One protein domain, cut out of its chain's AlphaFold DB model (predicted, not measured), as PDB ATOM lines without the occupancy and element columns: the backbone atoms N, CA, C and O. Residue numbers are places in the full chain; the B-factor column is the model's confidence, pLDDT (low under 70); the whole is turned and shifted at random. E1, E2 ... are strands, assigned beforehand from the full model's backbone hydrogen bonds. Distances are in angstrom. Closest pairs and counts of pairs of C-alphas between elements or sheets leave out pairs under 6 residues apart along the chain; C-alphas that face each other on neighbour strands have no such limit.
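What this domain is: This is residues 14 to 75 of the 77 residues of an uncharacterized protein of Fusarium oxysporum (UniProt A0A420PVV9). With little regular structure, this small domain is a three-strand antiparallel sheet along one side, from whose E1 edge a long looped stretch, residues 14 to 48, spreads away. That stretch makes a narrow loop through residues 18 to 25 and a wider one through residues 32 to 46. Of 62 printed residues, 16 are in named elements: strands E1, E2, E3, in that order along the chain and across the sheet, class all strand, no named helix. The whole is compact, radius of gyration of the C-alphas 11.2 A, spans 32 by 30 by 19 A.

Where its parts are: E2, residues 57 to 64, is 18.9 A long. E1, residues 49 to 51, begins at C-alpha (156.494, 302.496, 255.585). E3, residues 70 to 74, ends at (165.529, 299.559, 257.208).

How they stand to each other: The three form a meander, each strand the antiparallel neighbour of the one before. Hairpin E1 and E2: 146 degrees; N 50 and O 59, 2.8 A, within hydrogen-bond range. Hairpin E2 and E3: 149 degrees; N 73 and O 60, 2.8 A, likewise.

The domain as a whole: The C-alphas farthest apart, Asp 54 and Asp 66, are 32.0 A apart. Both links are tight. The printed part has no cut; no printed residue is under 70 in pLDDT.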
ATOM      1  N   TRP A  14     152.958 299.280 260.311       91.12
ATOM      2  CA  TRP A  14     153.252 299.715 258.950       91.12
ATOM      3  C   TRP A  14     152.151 300.644 258.436       91.12
ATOM      4  O   TRP A  14     150.957 300.418 258.647       91.12
ATOM      5  N   LYS A  15     152.551 301.699 257.729       90.94
ATOM      6  CA  LYS A  15     151.653 302.626 257.045       90.94
ATOM      7  C   LYS A  15     151.384 302.147 255.627       90.94
ATOM      8  O   LYS A  15     152.297 301.881 254.842       90.94
ATOM      9  N   CYS A  16     150.104 302.089 255.293       89.69
ATOM     10  CA  CYS A  16     149.634 301.868 253.943       89.69
ATOM     11  C   CYS A  16     149.988 303.083 253.087       89.69
ATOM     12  O   CYS A  16     149.649 304.208 253.423       89.69
ATOM     13  N   MET A  17     150.659 302.859 251.964       85.38
ATOM     14  CA  MET A  17     151.049 303.934 251.044       85.38
ATOM     15  C   MET A  17     150.313 303.823 249.708       85.38
ATOM     16  O   MET A  17     150.733 304.359 248.690       85.38
ATOM     17  N   ARG A  18     149.166 303.130 249.718       85.50
ATOM     18  CA  ARG A  18     148.289 303.025 248.554       85.50
ATOM     19  C   ARG A  18     147.571 304.340 248.311       85.50
ATOM     20  O   ARG A  18     146.830 304.818 249.172       85.50
ATOM     21  N   THR A  19     147.720 304.849 247.099       83.75
ATOM     22  CA  THR A  19     146.873 305.906 246.558       83.75
ATOM     23  C   THR A  19     145.475 305.348 246.309       83.75
ATOM     24  O   THR A  19     145.309 304.314 245.658       83.75
ATOM     25  N   LYS A  20     144.467 306.005 246.872       79.31
ATOM     26  CA  LYS A  20     143.054 305.750 246.593       79.31
ATOM     27  C   LYS A  20     142.693 306.295 245.209       79.31
ATOM     28  O   LYS A  20     143.424 307.106 244.648       79.31
ATOM     29  N   SER A  21     141.523 305.918 244.698       79.31
ATOM     30  CA  SER A  21     140.978 306.424 243.427       79.31
ATOM     31  C   SER A  21     140.855 307.953 243.375       79.31
ATOM     32  O   SER A  21     140.876 308.535 242.302       79.31
ATOM     33  N   ASP A  22     140.762 308.587 244.544       80.12
ATOM     34  CA  ASP A  22     140.669 310.036 244.745       80.12
ATOM     35  C   ASP A  22     142.039 310.755 244.701       80.12
ATOM     36  O   ASP A  22     142.141 311.948 244.946       80.12
ATOM     37  N   GLY A  23     143.138 310.030 244.455       80.75
ATOM     38  CA  GLY A  23     144.499 310.588 244.460       80.75
ATOM     39  C   GLY A  23     145.101 310.774 245.860       80.75
ATOM     40  O   GLY A  23     146.295 311.035 245.994       80.75
ATOM     41  N   THR A  24     144.314 310.579 246.918       84.44
ATOM     42  CA  THR A  24     144.786 310.640 248.305       84.44
ATOM     43  C   THR A  24     145.438 309.334 248.750       84.44
ATOM     44  O   THR A  24     144.981 308.233 248.446       84.44
ATOM     45  N   ILE A  25     146.512 309.443 249.523       85.62
ATOM     46  CA  ILE A  25     147.183 308.295 250.130       85.62
ATOM     47  C   ILE A  25     146.341 307.768 251.296       85.62
ATOM     48  O   ILE A  25     145.825 308.540 252.104       85.62
ATOM     49  N   CYS A  26     146.213 306.447 251.419       84.81
ATOM     50  CA  CYS A  26     145.521 305.834 252.544       84.81
ATOM     51  C   CYS A  26     146.270 306.094 253.864       84.81
ATOM     52  O   CYS A  26     147.350 305.555 254.051       84.81
ATOM     53  N   PRO A  27     145.696 306.806 254.850       82.06
ATOM     54  CA  PRO A  27     146.362 307.054 256.132       82.06
ATOM     55  C   PRO A  27     146.223 305.856 257.092       82.06
ATOM     56  O   PRO A  27     146.121 306.031 258.303       82.06
ATOM     57  N   GLY A  28     146.070 304.643 256.560       86.06
ATOM     58  CA  GLY A  28     145.897 303.439 257.366       86.06
ATOM     59  C   GLY A  28     147.233 302.999 257.944       86.06
ATOM     60  O   GLY A  28     148.182 302.816 257.189       86.06
ATOM     61  N   ALA A  29     147.294 302.818 259.257       89.00
ATOM     62  CA  ALA A  29     148.369 302.096 259.923       89.00
ATOM     63  C   ALA A  29     147.823 300.736 260.360       89.00
ATOM     64  O   ALA A  29     146.646 300.620 260.710       89.00
ATOM     65  N   THR A  30     148.621 299.686 260.258       89.94
ATOM     66  CA  THR A  30     148.207 298.337 260.658       89.94
ATOM     67  C   THR A  30     149.394 297.611 261.278       89.94
ATOM     68  O   THR A  30     150.541 297.978 261.040       89.94
ATOM     69  N   GLU A  31     149.120 296.606 262.101       88.31
ATOM     70  CA  GLU A  31     150.140 295.785 262.749       88.31
ATOM     71  C   GLU A  31     151.058 295.099 261.722       88.31
ATOM     72  O   GLU A  31     150.594 294.693 260.645       88.31
ATOM     73  N   PRO A  32     152.351 294.912 262.035       85.19
ATOM     74  CA  PRO A  32     153.342 294.303 261.145       85.19
ATOM     75  C   PRO A  32     152.962 292.889 260.697       85.19
ATOM     76  O   PRO A  32     153.273 292.499 259.571       85.19
ATOM     77  N   ALA A  33     152.232 292.142 261.529       82.62
ATOM     78  CA  ALA A  33     151.751 290.803 261.202       82.62
ATOM     79  C   ALA A  33     150.648 290.796 260.122       82.62
ATOM     80  O   ALA A  33     150.448 289.787 259.445       82.62
ATOM     81  N   GLN A  34     149.930 291.907 259.938       85.62
ATOM     82  CA  GLN A  34     148.808 292.001 259.008       85.62
ATOM     83  C   GLN A  34     149.278 292.442 257.623       85.62
ATOM     84  O   GLN A  34     149.767 293.556 257.444       85.62
ATOM     85  N   MET A  35     149.061 291.603 256.610       83.94
ATOM     86  CA  MET A  35     149.361 291.957 255.215       83.94
ATOM     87  C   MET A  35     148.321 292.891 254.595       83.94
ATOM     88  O   MET A  35     148.599 293.529 253.584       83.94
ATOM     89  N   LEU A  36     147.108 292.944 255.142       87.81
ATOM     90  CA  LEU A  36     146.033 293.795 254.645       87.81
ATOM     91  C   LEU A  36     145.944 295.046 255.509       87.81
ATOM     92  O   LEU A  36     145.990 294.968 256.732       87.81
ATOM     93  N   CYS A  37     145.797 296.203 254.875       88.81
ATOM     94  CA  CYS A  37     145.545 297.439 255.594       88.81
ATOM     95  C   CYS A  37     144.160 297.368 256.241       88.81
ATOM     96  O   CYS A  37     143.162 297.260 255.527       88.81
ATOM     97  N   GLY A  38     144.071 297.519 257.562       84.88
ATOM     98  CA  GLY A  38     142.787 297.495 258.274       84.88
ATOM     99  C   GLY A  38     141.819 298.611 257.853       84.88
ATOM    100  O   GLY A  38     140.619 298.507 258.080       84.88
ATOM    101  N   LYS A  39     142.319 299.677 257.207       86.81
ATOM    102  CA  LYS A  39     141.518 300.844 256.801       86.81
ATOM    103  C   LYS A  39     140.970 300.769 255.377       86.81
ATOM    104  O   LYS A  39     139.866 301.239 255.134       86.81
ATOM    105  N   CYS A  40     141.748 300.255 254.422       85.56
ATOM    106  CA  CYS A  40     141.314 300.149 253.021       85.56
ATOM    107  C   CYS A  40     141.164 298.708 252.525       85.56
ATOM    108  O   CYS A  40     140.769 298.518 251.380       85.56
ATOM    109  N   GLY A  41     141.509 297.706 253.335       84.69
ATOM    110  CA  GLY A  41     141.459 296.287 252.968       84.69
ATOM    111  C   GLY A  41     142.473 295.872 251.899       84.69
ATOM    112  O   GLY A  41     142.503 294.714 251.496       84.69
ATOM    113  N   LEU A  42     143.311 296.795 251.421       85.81
ATOM    114  CA  LEU A  42     144.285 296.515 250.372       85.81
ATOM    115  C   LEU A  42     145.530 295.846 250.946       85.81
ATOM    116  O   LEU A  42     146.001 296.205 252.029       85.81
ATOM    117  N   LYS A  43     146.093 294.917 250.170       86.38
ATOM    118  CA  LYS A  43     147.369 294.277 250.487       86.38
ATOM    119  C   LYS A  43     148.490 295.308 250.538       86.38
ATOM    120  O   LYS A  43     148.523 296.251 249.742       86.38
ATOM    121  N   ARG A  44     149.405 295.099 251.476       87.44
ATOM    122  CA  ARG A  44     150.664 295.813 251.599       87.44
ATOM    123  C   ARG A  44     151.441 295.714 250.286       87.44
ATOM    124  O   ARG A  44     151.523 294.646 249.684       87.44
ATOM    125  N   THR A  45     151.957 296.846 249.820       86.19
ATOM    126  CA  THR A  45     152.704 296.941 248.560       86.19
ATOM    127  C   THR A  45     154.000 297.695 248.767       86.19
ATOM    128  O   THR A  45     154.170 298.387 249.772       86.19
ATOM    129  N   VAL A  46     154.867 297.625 247.757       88.75
ATOM    130  CA  VAL A  46     156.028 298.506 247.613       88.75
ATOM    131  C   VAL A  46     155.647 299.958 247.907       88.75
ATOM    132  O   VAL A  46     154.587 300.421 247.474       88.75
ATOM    133  N   GLY A  47     156.492 300.632 248.683       88.25
ATOM    134  CA  GLY A  47     156.286 301.974 249.215       88.25
ATOM    135  C   GLY A  47     155.704 302.011 250.629       88.25
ATOM    136  O   GLY A  47     155.703 303.080 251.226       88.25
ATOM    137  N   ALA A  48     155.221 300.891 251.190       90.06
ATOM    138  CA  ALA A  48     154.754 300.840 252.579       90.06
ATOM    139  C   ALA A  48     155.868 301.238 253.560       90.06
ATOM    140  O   ALA A  48     157.023 300.865 253.372       90.06
ATOM    141  N   ILE A  49     155.520 301.970 254.618       91.88
ATOM    142  CA  ILE A  49     156.494 302.496 255.585       91.88
ATOM    143  C   ILE A  49     156.377 301.728 256.897       91.88
ATOM    144  O   ILE A  49     155.277 301.617 257.426       91.88
ATOM    145  N   ALA A  50     157.491 301.235 257.429       91.38
ATOM    146  CA  ALA A  50     157.581 300.641 258.758       91.38
ATOM    147  C   ALA A  50     157.886 301.729 259.792       91.38
ATOM    148  O   ALA A  50     158.831 302.510 259.621       91.38
ATOM    149  N   ASN A  51     157.084 301.770 260.850       91.50
ATOM    150  CA  ASN A  51     157.188 302.713 261.950       91.50
ATOM    151  C   ASN A  51     157.388 301.977 263.282       91.50
ATOM    152  O   ASN A  51     156.711 300.983 263.548       91.50
ATOM    153  N   ASN A  52     158.264 302.508 264.130       89.94
ATOM    154  CA  ASN A  52     158.432 302.032 265.505       89.94
ATOM    155  C   ASN A  52     157.346 302.592 266.449       89.94
ATOM    156  O   ASN A  52     156.462 303.340 266.017       89.94
ATOM    157  N   GLU A  53     157.444 302.261 267.740       86.81
ATOM    158  CA  GLU A  53     156.536 302.733 268.804       86.81
ATOM    159  C   GLU A  53     156.459 304.264 268.899       86.81
ATOM    160  O   GLU A  53     155.383 304.833 269.066       86.81
ATOM    161  N   ASP A  54     157.586 304.946 268.682       87.50
ATOM    162  CA  ASP A  54     157.694 306.414 268.667       87.50
ATOM    163  C   ASP A  54     157.049 307.044 267.411       87.50
ATOM    164  O   ASP A  54     157.024 308.262 267.232       87.50
ATOM    165  N   GLY A  55     156.543 306.224 266.484       84.81
ATOM    166  CA  GLY A  55     155.971 306.667 265.216       84.81
ATOM    167  C   GLY A  55     157.013 307.130 264.193       84.81
ATOM    168  O   GLY A  55     156.635 307.660 263.135       84.81
ATOM    169  N   LYS A  56     158.303 306.906 264.456       89.12
ATOM    170  CA  LYS A  56     159.399 307.197 263.527       89.12
ATOM    171  C   LYS A  56     159.477 306.137 262.443       89.12
ATOM    172  O   LYS A  56     159.374 304.945 262.713       89.12
ATOM    173  N   LYS A  57     159.704 306.594 261.211       91.06
ATOM    174  CA  LYS A  57     160.017 305.717 260.083       91.06
ATOM    175  C   LYS A  57     161.361 305.045 260.343       91.06
ATOM    176  O   LYS A  57     162.377 305.726 260.417       91.06
ATOM    177  N   ILE A  58     161.339 303.723 260.411       90.69
ATOM    178  CA  ILE A  58     162.518 302.863 260.564       90.69
ATOM    179  C   ILE A  58     162.785 302.039 259.306       90.69
ATOM    180  O   ILE A  58     163.880 301.516 259.135       90.69
ATOM    181  N   GLY A  59     161.810 301.937 258.397       90.31
ATOM    182  CA  GLY A  59     162.011 301.239 257.137       90.31
ATOM    183  C   GLY A  59     160.948 301.502 256.085       90.31
ATOM    184  O   GLY A  59     159.938 302.173 256.318       90.31
ATOM    185  N   GLU A  60     161.195 300.972 254.896       91.69
ATOM    186  CA  GLU A  60     160.316 301.073 253.737       91.69
ATOM    187  C   GLU A  60     160.354 299.784 252.915       91.69
ATOM    188  O   GLU A  60     161.411 299.201 252.679       91.69
ATOM    189  N   LEU A  61     159.192 299.342 252.447       90.38
ATOM    190  CA  LEU A  61     159.069 298.174 251.591       90.38
ATOM    191  C   LEU A  61     159.512 298.528 250.170       90.38
ATOM    192  O   LEU A  61     158.790 299.218 249.449       90.38
ATOM    193  N   LYS A  62     160.679 298.041 249.748       90.19
ATOM    194  CA  LYS A  62     161.248 298.339 248.424       90.19
ATOM    195  C   LYS A  62     160.787 297.382 247.343       90.19
ATOM    196  O   LYS A  62     160.617 297.785 246.195       90.19
ATOM    197  N   LYS A  63     160.593 296.113 247.692       87.94
ATOM    198  CA  LYS A  63     160.223 295.078 246.726       87.94
ATOM    199  C   LYS A  63     159.328 294.040 247.383       87.94
ATOM    200  O   LYS A  63     159.517 293.698 248.543       87.94
ATOM    201  N   VAL A  64     158.370 293.530 246.621       85.69
ATOM    202  CA  VAL A  64     157.601 292.334 246.971       85.69
ATOM    203  C   VAL A  64     157.767 291.365 245.813       85.69
ATOM    204  O   VAL A  64     157.516 291.745 244.671       85.69
ATOM    205  N   GLU A  65     158.251 290.161 246.087       83.19
ATOM    206  CA  GLU A  65     158.390 289.127 245.061       83.19
ATOM    207  C   GLU A  65     157.040 288.455 244.776       83.19
ATOM    208  O   GLU A  65     156.137 288.480 245.614       83.19
ATOM    209  N   ASP A  66     156.905 287.806 243.614       80.44
ATOM    210  CA  ASP A  66     155.702 287.040 243.239       80.44
ATOM    211  C   ASP A  66     155.351 285.939 244.253       80.44
ATOM    212  O   ASP A  66     154.186 285.603 244.453       80.44
ATOM    213  N   THR A  67     156.356 285.420 244.960       79.69
ATOM    214  CA  THR A  67     156.204 284.445 246.051       79.69
ATOM    215  C   THR A  67     155.577 285.039 247.317       79.69
ATOM    216  O   THR A  67     155.214 284.296 248.228       79.69
ATOM    217  N   GLY A  68     155.431 286.365 247.397       74.94
ATOM    218  CA  GLY A  68     154.925 287.079 248.570       74.94
ATOM    219  C   GLY A  68     155.996 287.443 249.602       74.94
ATOM    220  O   GLY A  68     155.638 287.913 250.685       74.94
ATOM    221  N   ILE A  69     157.278 287.250 249.274       82.00
ATOM    222  CA  ILE A  69     158.409 287.678 250.105       82.00
ATOM    223  C   ILE A  69     158.558 289.199 250.010       82.00
ATOM    224  O   ILE A  69     158.631 289.770 248.922       82.00
ATOM    225  N   GLU A  70     158.598 289.858 251.164       85.50
ATOM    226  CA  GLU A  70     158.720 291.308 251.285       85.50
ATOM    227  C   GLU A  70     160.171 291.701 251.597       85.50
ATOM    228  O   GLU A  70     160.736 291.271 252.601       85.50
ATOM    229  N   HIS A  71     160.766 292.551 250.761       86.56
ATOM    230  CA  HIS A  71     162.101 293.109 250.967       86.56
ATOM    231  C   HIS A  71     161.996 294.528 251.507       86.56
ATOM    232  O   HIS A  71     161.740 295.492 250.774       86.56
ATOM    233  N   TRP A  72     162.208 294.633 252.809       88.00
ATOM    234  CA  TRP A  72     162.219 295.888 253.536       88.00
ATOM    235  C   TRP A  72     163.631 296.454 253.613       88.00
ATOM    236  O   TRP A  72     164.580 295.744 253.940       88.00
ATOM    237  N   GLU A  73     163.753 297.744 253.331       89.50
ATOM    238  CA  GLU A  73     164.960 298.521 253.574       89.50
ATOM    239  C   GLU A  73     164.777 299.273 254.889       89.50
ATOM    240  O   GLU A  73     163.926 300.159 254.982       89.50
ATOM    241  N   PHE A  74     165.540 298.892 255.911       86.12
ATOM    242  CA  PHE A  74     165.529 299.559 257.208       86.12
ATOM    243  C   PHE A  74     166.679 300.557 257.294       86.12
ATOM    244  O   PHE A  74     167.810 300.248 256.918       86.12
ATOM    245  N   SER A  75     166.390 301.750 257.804       78.31
ATOM    246  CA  SER A  75     167.405 302.733 258.164       78.31
ATOM    247  C   SER A  75     167.739 302.529 259.634       78.31
ATOM    248  O   SER A  75     167.019 303.001 260.509       78.31
TER     249      SER A  75